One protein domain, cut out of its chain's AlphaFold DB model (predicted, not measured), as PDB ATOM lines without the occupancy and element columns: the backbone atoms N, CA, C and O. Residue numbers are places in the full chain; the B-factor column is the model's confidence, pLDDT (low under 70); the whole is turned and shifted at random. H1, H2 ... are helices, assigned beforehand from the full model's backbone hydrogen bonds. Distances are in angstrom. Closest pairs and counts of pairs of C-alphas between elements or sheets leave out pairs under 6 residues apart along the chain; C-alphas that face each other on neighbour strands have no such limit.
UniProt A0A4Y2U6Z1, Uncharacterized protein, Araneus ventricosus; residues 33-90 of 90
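Overview. This is residues 33 to 90 of the 90 residues of an uncharacterized protein of Araneus ventricosus (UniProt A0A4Y2U6Z1). Three helices joined end to end make an open bracket: the long H2 is its bar, and H1 and H3 turn off at its two ends as splayed arms. The space between the arms is empty, and no helix touches another. The 58 printed residues hold three named helices in the order H1, H2, H3 and no named strand, an all-helix class. The whole is extended, with a radius of gyration of the C-alphas of 16.0 A and spans of 38 by 27 by 25 A.

Along the chain. H1, residues 33 to 45, begins at C-alpha 33 (387.204, 209.971, 463.430) and is 18.3 A long. H2, residues 49 to 68, measures 28.6 A. H3, residues 72 to 87, measures 22.6 A and ends at C-alpha 87 (389.658, 241.283, 464.161).

Arrangement. H1 and H2 are close but not clearly touching; their closest C-alphas, of Arg 44 and Arg 52, are 7.7 A apart. They run opposite ways at a steep tilt of 59 degrees. H2 and H3 are only just apart, at 8.0 A. H1 and H3 are apart. In H1, H2 and H3 every O i to N i+4 pair is within hydrogen-bond range.

Size, cuts and confidence. The farthest C-alphas, of Asn 46 and Asn 72, are 39.3 A apart. Both links are tight, and the printed part has no cut. Residues 89 to 90 have pLDDT under 70.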
ATOM      1  N   ARG A  33     386.450 208.735 463.155       91.81
ATOM      2  CA  ARG A  33     387.204 209.971 463.430       91.81
ATOM      3  C   ARG A  33     387.095 210.423 464.882       91.81
ATOM      4  O   ARG A  33     388.097 210.845 465.455       91.81
ATOM      5  N   SER A  34     385.904 210.334 465.465       94.69
ATOM      6  CA  SER A  34     385.663 210.685 466.867       94.69
ATOM      7  C   SER A  34     386.436 209.761 467.809       94.69
ATOM      8  O   SER A  34     387.139 210.232 468.705       94.69
ATOM      9  N   ASP A  35     386.382 208.449 467.566       96.75
ATOM     10  CA  ASP A  35     387.132 207.454 468.337       96.75
ATOM     11  C   ASP A  35     388.648 207.689 468.236       96.75
ATOM     12  O   ASP A  35     389.351 207.676 469.251       96.75
ATOM     13  N   ASP A  36     389.167 207.955 467.036       95.44
ATOM     14  CA  ASP A  36     390.584 208.267 466.826       95.44
ATOM     15  C   ASP A  36     391.000 209.574 467.514       95.44
ATOM     16  O   ASP A  36     392.082 209.653 468.108       95.44
ATOM     17  N   GLN A  37     390.131 210.589 467.515       96.06
ATOM     18  CA  GLN A  37     390.366 211.835 468.241       96.06
ATOM     19  C   GLN A  37     390.473 211.587 469.751       96.06
ATOM     20  O   GLN A  37     391.398 212.097 470.393       96.06
ATOM     21  N   LEU A  38     389.579 210.774 470.321       96.69
ATOM     22  CA  LEU A  38     389.615 210.409 471.739       96.69
ATOM     23  C   LEU A  38     390.884 209.628 472.095       96.69
ATOM     24  O   LEU A  38     391.522 209.928 473.107       96.69
ATOM     25  N   ARG A  39     391.310 208.683 471.245       96.19
ATOM     26  CA  ARG A  39     392.589 207.970 471.429       96.19
ATOM     27  C   ARG A  39     393.771 208.934 471.417       96.19
ATOM     28  O   ARG A  39     394.627 208.858 472.297       96.19
ATOM     29  N   ALA A  40     393.812 209.863 470.463       95.06
ATOM     30  CA  ALA A  40     394.884 210.849 470.374       95.06
ATOM     31  C   ALA A  40     394.943 211.750 471.619       95.06
ATOM     32  O   ALA A  40     396.033 212.065 472.100       95.06
ATOM     33  N   ILE A  41     393.789 212.140 472.169       95.94
ATOM     34  CA  ILE A  41     393.706 212.903 473.420       95.94
ATOM     35  C   ILE A  41     394.221 212.073 474.598       95.94
ATOM     36  O   ILE A  41     395.050 212.566 475.360       95.94
ATOM     37  N   ALA A  42     393.792 210.816 474.729       96.62
ATOM     38  CA  ALA A  42     394.245 209.932 475.803       96.62
ATOM     39  C   ALA A  42     395.772 209.741 475.784       96.62
ATOM     40  O   ALA A  42     396.419 209.838 476.826       96.62
ATOM     41  N   ILE A  43     396.360 209.552 474.597       95.62
ATOM     42  CA  ILE A  43     397.817 209.460 474.423       95.62
ATOM     43  C   ILE A  43     398.496 210.762 474.858       95.62
ATOM     44  O   ILE A  43     399.443 210.724 475.637       95.62
ATOM     45  N   ARG A  44     398.002 211.919 474.396       94.19
ATOM     46  CA  ARG A  44     398.580 213.228 474.743       94.19
ATOM     47  C   ARG A  44     398.474 213.551 476.229       94.19
ATOM     48  O   ARG A  44     399.375 214.177 476.767       94.19
ATOM     49  N   ASN A  45     397.390 213.152 476.886       94.50
ATOM     50  CA  ASN A  45     397.204 213.402 478.314       94.50
ATOM     51  C   ASN A  45     398.144 212.553 479.176       94.50
ATOM     52  O   ASN A  45     398.543 212.995 480.248       94.50
ATOM     53  N   ASN A  46     398.514 211.369 478.690       95.44
ATOM     54  CA  ASN A  46     399.395 210.442 479.395       95.44
ATOM     55  C   ASN A  46     400.871 210.565 478.976       95.44
ATOM     56  O   ASN A  46     401.706 209.801 479.460       95.44
ATOM     57  N   GLU A  47     401.219 211.488 478.073       95.19
ATOM     58  CA  GLU A  47     402.603 211.667 477.627       95.19
ATOM     59  C   GLU A  47     403.448 212.362 478.710       95.19
ATOM     60  O   GLU A  47     402.981 213.256 479.421       95.19
ATOM     61  N   SER A  48     404.716 211.965 478.846       96.50
ATOM     62  CA  SER A  48     405.619 212.613 479.800       96.50
ATOM     63  C   SER A  48     405.943 214.046 479.366       96.50
ATOM     64  O   SER A  48     405.860 214.400 478.187       96.50
ATOM     65  N   PHE A  49     406.367 214.878 480.321       95.62
ATOM     66  CA  PHE A  49     406.766 216.259 480.040       95.62
ATOM     67  C   PHE A  49     407.853 216.348 478.955       95.62
ATOM     68  O   PHE A  49     407.731 217.150 478.029       95.62
ATOM     69  N   GLU A  50     408.867 215.481 479.021       96.75
ATOM     70  CA  GLU A  50     409.952 215.434 478.034       96.75
ATOM     71  C   GLU A  50     409.442 215.086 476.633       96.75
ATOM     72  O   GLU A  50     409.780 215.762 475.661       96.75
ATOM     73  N   VAL A  51     408.564 214.082 476.525       96.44
ATOM     74  CA  VAL A  51     407.956 213.686 475.245       96.44
ATOM     75  C   VAL A  51     407.099 214.820 474.679       96.44
ATOM     76  O   VAL A  51     407.213 215.148 473.496       96.44
ATOM     77  N   ARG A  52     406.300 215.489 475.521       95.94
ATOM     78  CA  ARG A  52     405.500 216.656 475.119       95.94
ATOM     79  C   ARG A  52     406.372 217.793 474.595       95.94
ATOM     80  O   ARG A  52     406.055 218.383 473.560       95.94
ATOM     81  N   ASN A  53     407.459 218.105 475.298       96.25
ATOM     82  CA  ASN A  53     408.381 219.174 474.928       96.25
ATOM     83  C   ASN A  53     409.079 218.872 473.591       96.25
ATOM     84  O   ASN A  53     409.091 219.711 472.688       96.25
ATOM     85  N   GLN A  54     409.571 217.643 473.413       97.12
ATOM     86  CA  GLN A  54     410.176 217.189 472.156       97.12
ATOM     87  C   GLN A  54     409.185 217.235 470.987       97.12
ATOM     88  O   GLN A  54     409.520 217.725 469.902       97.12
ATOM     89  N   ARG A  55     407.945 216.779 471.201       95.06
ATOM     90  CA  ARG A  55     406.874 216.846 470.200       95.06
ATOM     91  C   ARG A  55     406.576 218.291 469.809       95.06
ATOM     92  O   ARG A  55     406.536 218.604 468.622       95.06
ATOM     93  N   GLN A  56     406.451 219.192 470.786       96.12
ATOM     94  CA  GLN A  56     406.215 220.613 470.530       96.12
ATOM     95  C   GLN A  56     407.375 221.263 469.761       96.12
ATOM     96  O   GLN A  56     407.132 222.036 468.832       96.12
ATOM     97  N   ALA A  57     408.625 220.954 470.114       97.69
ATOM     98  CA  ALA A  57     409.798 221.424 469.381       97.69
ATOM     99  C   ALA A  57     409.788 220.920 467.927       97.69
ATOM    100  O   ALA A  57     409.977 221.703 466.995       97.69
ATOM    101  N   SER A  58     409.468 219.641 467.725       97.56
ATOM    102  CA  SER A  58     409.356 219.026 466.398       97.56
ATOM    103  C   SER A  58     408.252 219.668 465.552       97.56
ATOM    104  O   SER A  58     408.464 219.976 464.381       97.56
ATOM    105  N   ASP A  59     407.086 219.942 466.141       97.44
ATOM    106  CA  ASP A  59     405.970 220.602 465.454       97.44
ATOM    107  C   ASP A  59     406.299 222.057 465.075       97.44
ATOM    108  O   ASP A  59     405.935 222.518 463.985       97.44
ATOM    109  N   ARG A  60     407.051 222.774 465.923       98.00
ATOM    110  CA  ARG A  60     407.580 224.109 465.595       98.00
ATOM    111  C   ARG A  60     408.542 224.050 464.411       98.00
ATOM    112  O   ARG A  60     408.382 224.837 463.480       98.00
ATOM    113  N   LEU A  61     409.486 223.107 464.403       97.69
ATOM    114  CA  LEU A  61     410.423 222.926 463.289       97.69
ATOM    115  C   LEU A  61     409.700 222.571 461.986       97.69
ATOM    116  O   LEU A  61     409.962 223.179 460.953       97.69
ATOM    117  N   ARG A  62     408.727 221.656 462.038       97.31
ATOM    118  CA  ARG A  62     407.882 221.298 460.887       97.31
ATOM    119  C   ARG A  62     407.161 222.518 460.314       97.31
ATOM    120  O   ARG A  62     407.121 222.704 459.098       97.31
ATOM    121  N   THR A  63     406.623 223.363 461.194       96.50
ATOM    122  CA  THR A  63     405.964 224.615 460.806       96.50
ATOM    123  C   THR A  63     406.952 225.559 460.130       96.50
ATOM    124  O   THR A  63     406.649 226.084 459.065       96.50
ATOM    125  N   LEU A  64     408.142 225.756 460.703       97.12
ATOM    126  CA  LEU A  64     409.175 226.612 460.116       97.12
ATOM    127  C   LEU A  64     409.628 226.108 458.744       97.12
ATOM    128  O   LEU A  64     409.685 226.899 457.810       97.12
ATOM    129  N   ASN A  65     409.856 224.803 458.596       97.44
ATOM    130  CA  ASN A  65     410.232 224.204 457.315       97.44
ATOM    131  C   ASN A  65     409.142 224.396 456.258       97.44
ATOM    132  O   ASN A  65     409.445 224.773 455.132       97.44
ATOM    133  N   SER A  66     407.871 224.228 456.637       95.69
ATOM    134  CA  SER A  66     406.742 224.472 455.728       95.69
ATOM    135  C   SER A  66     406.647 225.945 455.322       95.69
ATOM    136  O   SER A  66     406.304 226.246 454.188       95.69
ATOM    137  N   ARG A  67     406.974 226.872 456.233       94.94
ATOM    138  CA  ARG A  67     407.020 228.315 455.941       94.94
ATOM    139  C   ARG A  67     408.211 228.714 455.079       94.94
ATOM    140  O   ARG A  67     408.115 229.686 454.338       94.94
ATOM    141  N   ALA A  68     409.331 228.007 455.196       95.50
ATOM    142  CA  ALA A  68     410.521 228.268 454.397       95.50
ATOM    143  C   ALA A  68     410.289 227.941 452.914       95.50
ATOM    144  O   ALA A  68     410.837 228.619 452.051       95.50
ATOM    145  N   THR A  69     409.446 226.945 452.628       96.12
ATOM    146  CA  THR A  69     409.101 226.510 451.268       96.12
ATOM    147  C   THR A  69     407.714 226.967 450.807       96.12
ATOM    148  O   THR A  69     407.254 226.546 449.747       96.12
ATOM    149  N   GLU A  70     407.031 227.821 451.577       96.50
ATOM    150  CA  GLU A  70     405.682 228.273 451.233       96.50
ATOM    151  C   GLU A  70     405.675 229.203 450.014       96.50
ATOM    152  O   GLU A  70     406.527 230.083 449.868       96.50
ATOM    153  N   SER A  71     404.658 229.050 449.168       97.56
ATOM    154  CA  SER A  71     404.408 229.964 448.054       97.56
ATOM    155  C   SER A  71     403.920 231.329 448.552       97.56
ATOM    156  O   SER A  71     403.303 231.444 449.617       97.56
ATOM    157  N   ASN A  72     404.123 232.372 447.744       96.62
ATOM    158  CA  ASN A  72     403.644 233.714 448.056       96.62
ATOM    159  C   ASN A  72     402.111 233.763 448.214       96.62
ATOM    160  O   ASN A  72     401.608 234.370 449.154       96.62
ATOM    161  N   GLU A  73     401.368 233.023 447.386       96.75
ATOM    162  CA  GLU A  73     399.904 232.915 447.496       96.75
ATOM    163  C   GLU A  73     399.472 232.273 448.829       96.75
ATOM    164  O   GLU A  73     398.531 232.721 449.486       96.75
ATOM    165  N   GLN A  74     400.184 231.234 449.277       96.06
ATOM    166  CA  GLN A  74     399.921 230.584 450.566       96.06
ATOM    167  C   GLN A  74     400.224 231.531 451.733       96.06
ATOM    168  O   GLN A  74     399.463 231.594 452.703       96.06
ATOM    169  N   ARG A  75     401.315 232.300 451.628       95.25
ATOM    170  CA  ARG A  75     401.697 233.319 452.610       95.25
ATOM    171  C   ARG A  75     400.647 234.421 452.720       95.25
ATOM    172  O   ARG A  75     400.284 234.783 453.840       95.25
ATOM    173  N   GLU A  76     400.149 234.923 451.596       95.56
ATOM    174  CA  GLU A  76     399.106 235.951 451.547       95.56
ATOM    175  C   GLU A  76     397.791 235.448 452.140       95.56
ATOM    176  O   GLU A  76     397.248 236.089 453.042       95.56
ATOM    177  N   ARG A  77     397.335 234.252 451.742       94.94
ATOM    178  CA  ARG A  77     396.150 233.606 452.336       94.94
ATOM    179  C   ARG A  77     396.278 233.467 453.849       94.94
ATOM    180  O   ARG A  77     395.351 233.812 454.578       94.94
ATOM    181  N   ARG A  78     397.436 233.020 454.345       94.69
ATOM    182  CA  ARG A  78     397.689 232.934 455.791       94.69
ATOM    183  C   ARG A  78     397.639 234.311 456.455       94.69
ATOM    184  O   ARG A  78     397.047 234.438 457.521       94.69
ATOM    185  N   SER A  79     398.275 235.320 455.857       93.38
ATOM    186  CA  SER A  79     398.286 236.691 456.386       93.38
ATOM    187  C   SER A  79     396.866 237.247 456.512       93.38
ATOM    188  O   SER A  79     396.492 237.766 457.563       93.38
ATOM    189  N   HIS A  80     396.046 237.033 455.481       94.19
ATOM    190  CA  HIS A  80     394.637 237.405 455.466       94.19
ATOM    191  C   HIS A  80     393.836 236.684 456.563       94.19
ATOM    192  O   HIS A  80     393.142 237.331 457.347       94.19
ATOM    193  N   CYS A  81     393.985 235.360 456.698       91.12
ATOM    194  CA  CYS A  81     393.315 234.598 457.758       91.12
ATOM    195  C   CYS A  81     393.720 235.062 459.167       91.12
ATOM    196  O   CYS A  81     392.869 235.171 460.048       91.12
ATOM    197  N   ASN A  82     395.002 235.370 459.387       91.31
ATOM    198  CA  ASN A  82     395.478 235.892 460.670       91.31
ATOM    199  C   ASN A  82     394.858 237.261 460.992       91.31
ATOM    200  O   ASN A  82     394.479 237.503 462.136       91.31
ATOM    201  N   ALA A  83     394.739 238.145 459.994       90.50
ATOM    202  CA  ALA A  83     394.111 239.453 460.161       90.50
ATOM    203  C   ALA A  83     392.627 239.327 460.554       90.50
ATOM    204  O   ALA A  83     392.208 239.952 461.526       90.50
ATOM    205  N   LEU A  84     391.864 238.458 459.877       89.38
ATOM    206  CA  LEU A  84     390.456 238.187 460.208       89.38
ATOM    207  C   LEU A  84     390.281 237.594 461.614       89.38
ATOM    208  O   LEU A  84     389.403 238.011 462.372       89.38
ATOM    209  N   GLY A  85     391.134 236.635 461.984       84.38
ATOM    210  CA  GLY A  85     391.096 236.015 463.309       84.38
ATOM    211  C   GLY A  85     391.417 236.997 464.439       84.38
ATOM    212  O   GLY A  85     390.841 236.898 465.520       84.38
ATOM    213  N   ASN A  86     392.298 237.969 464.190       79.94
ATOM    214  CA  ASN A  86     392.617 239.019 465.157       79.94
ATOM    215  C   ASN A  86     391.510 240.076 465.259       79.94
ATOM    216  O   ASN A  86     391.248 240.555 466.357       79.94
ATOM    217  N   GLN A  87     390.832 240.401 464.152       72.38
ATOM    218  CA  GLN A  87     389.658 241.283 464.161       72.38
ATOM    219  C   GLN A  87     388.487 240.680 464.943       72.38
ATOM    220  O   GLN A  87     387.809 241.401 465.657       72.38
ATOM    221  N   SER A  88     388.288 239.360 464.872       71.19
ATOM    222  CA  SER A  88     387.206 238.656 465.589       71.19
ATOM    223  C   SER A  88     387.460 238.477 467.097       71.19
ATOM    224  O   SER A  88     386.668 237.833 467.781       71.19
ATOM    225  N   ARG A  89     388.593 238.973 467.611       60.44
ATOM    226  CA  ARG A  89     389.012 238.843 469.017       60.44
ATOM    227  C   ARG A  89     388.899 240.155 469.807       60.44
ATOM    228  O   ARG A  89     389.148 240.131 471.012       60.44
ATOM    229  N   ILE A  90     388.598 241.260 469.123       55.00
ATOM    230  CA  ILE A  90     388.305 242.591 469.683       55.00
ATOM    231  C   ILE A  90     386.794 242.693 469.866       55.00
ATOM    232  O   ILE A  90     386.379 243.204 470.927       55.00
TER     233      ILE A  90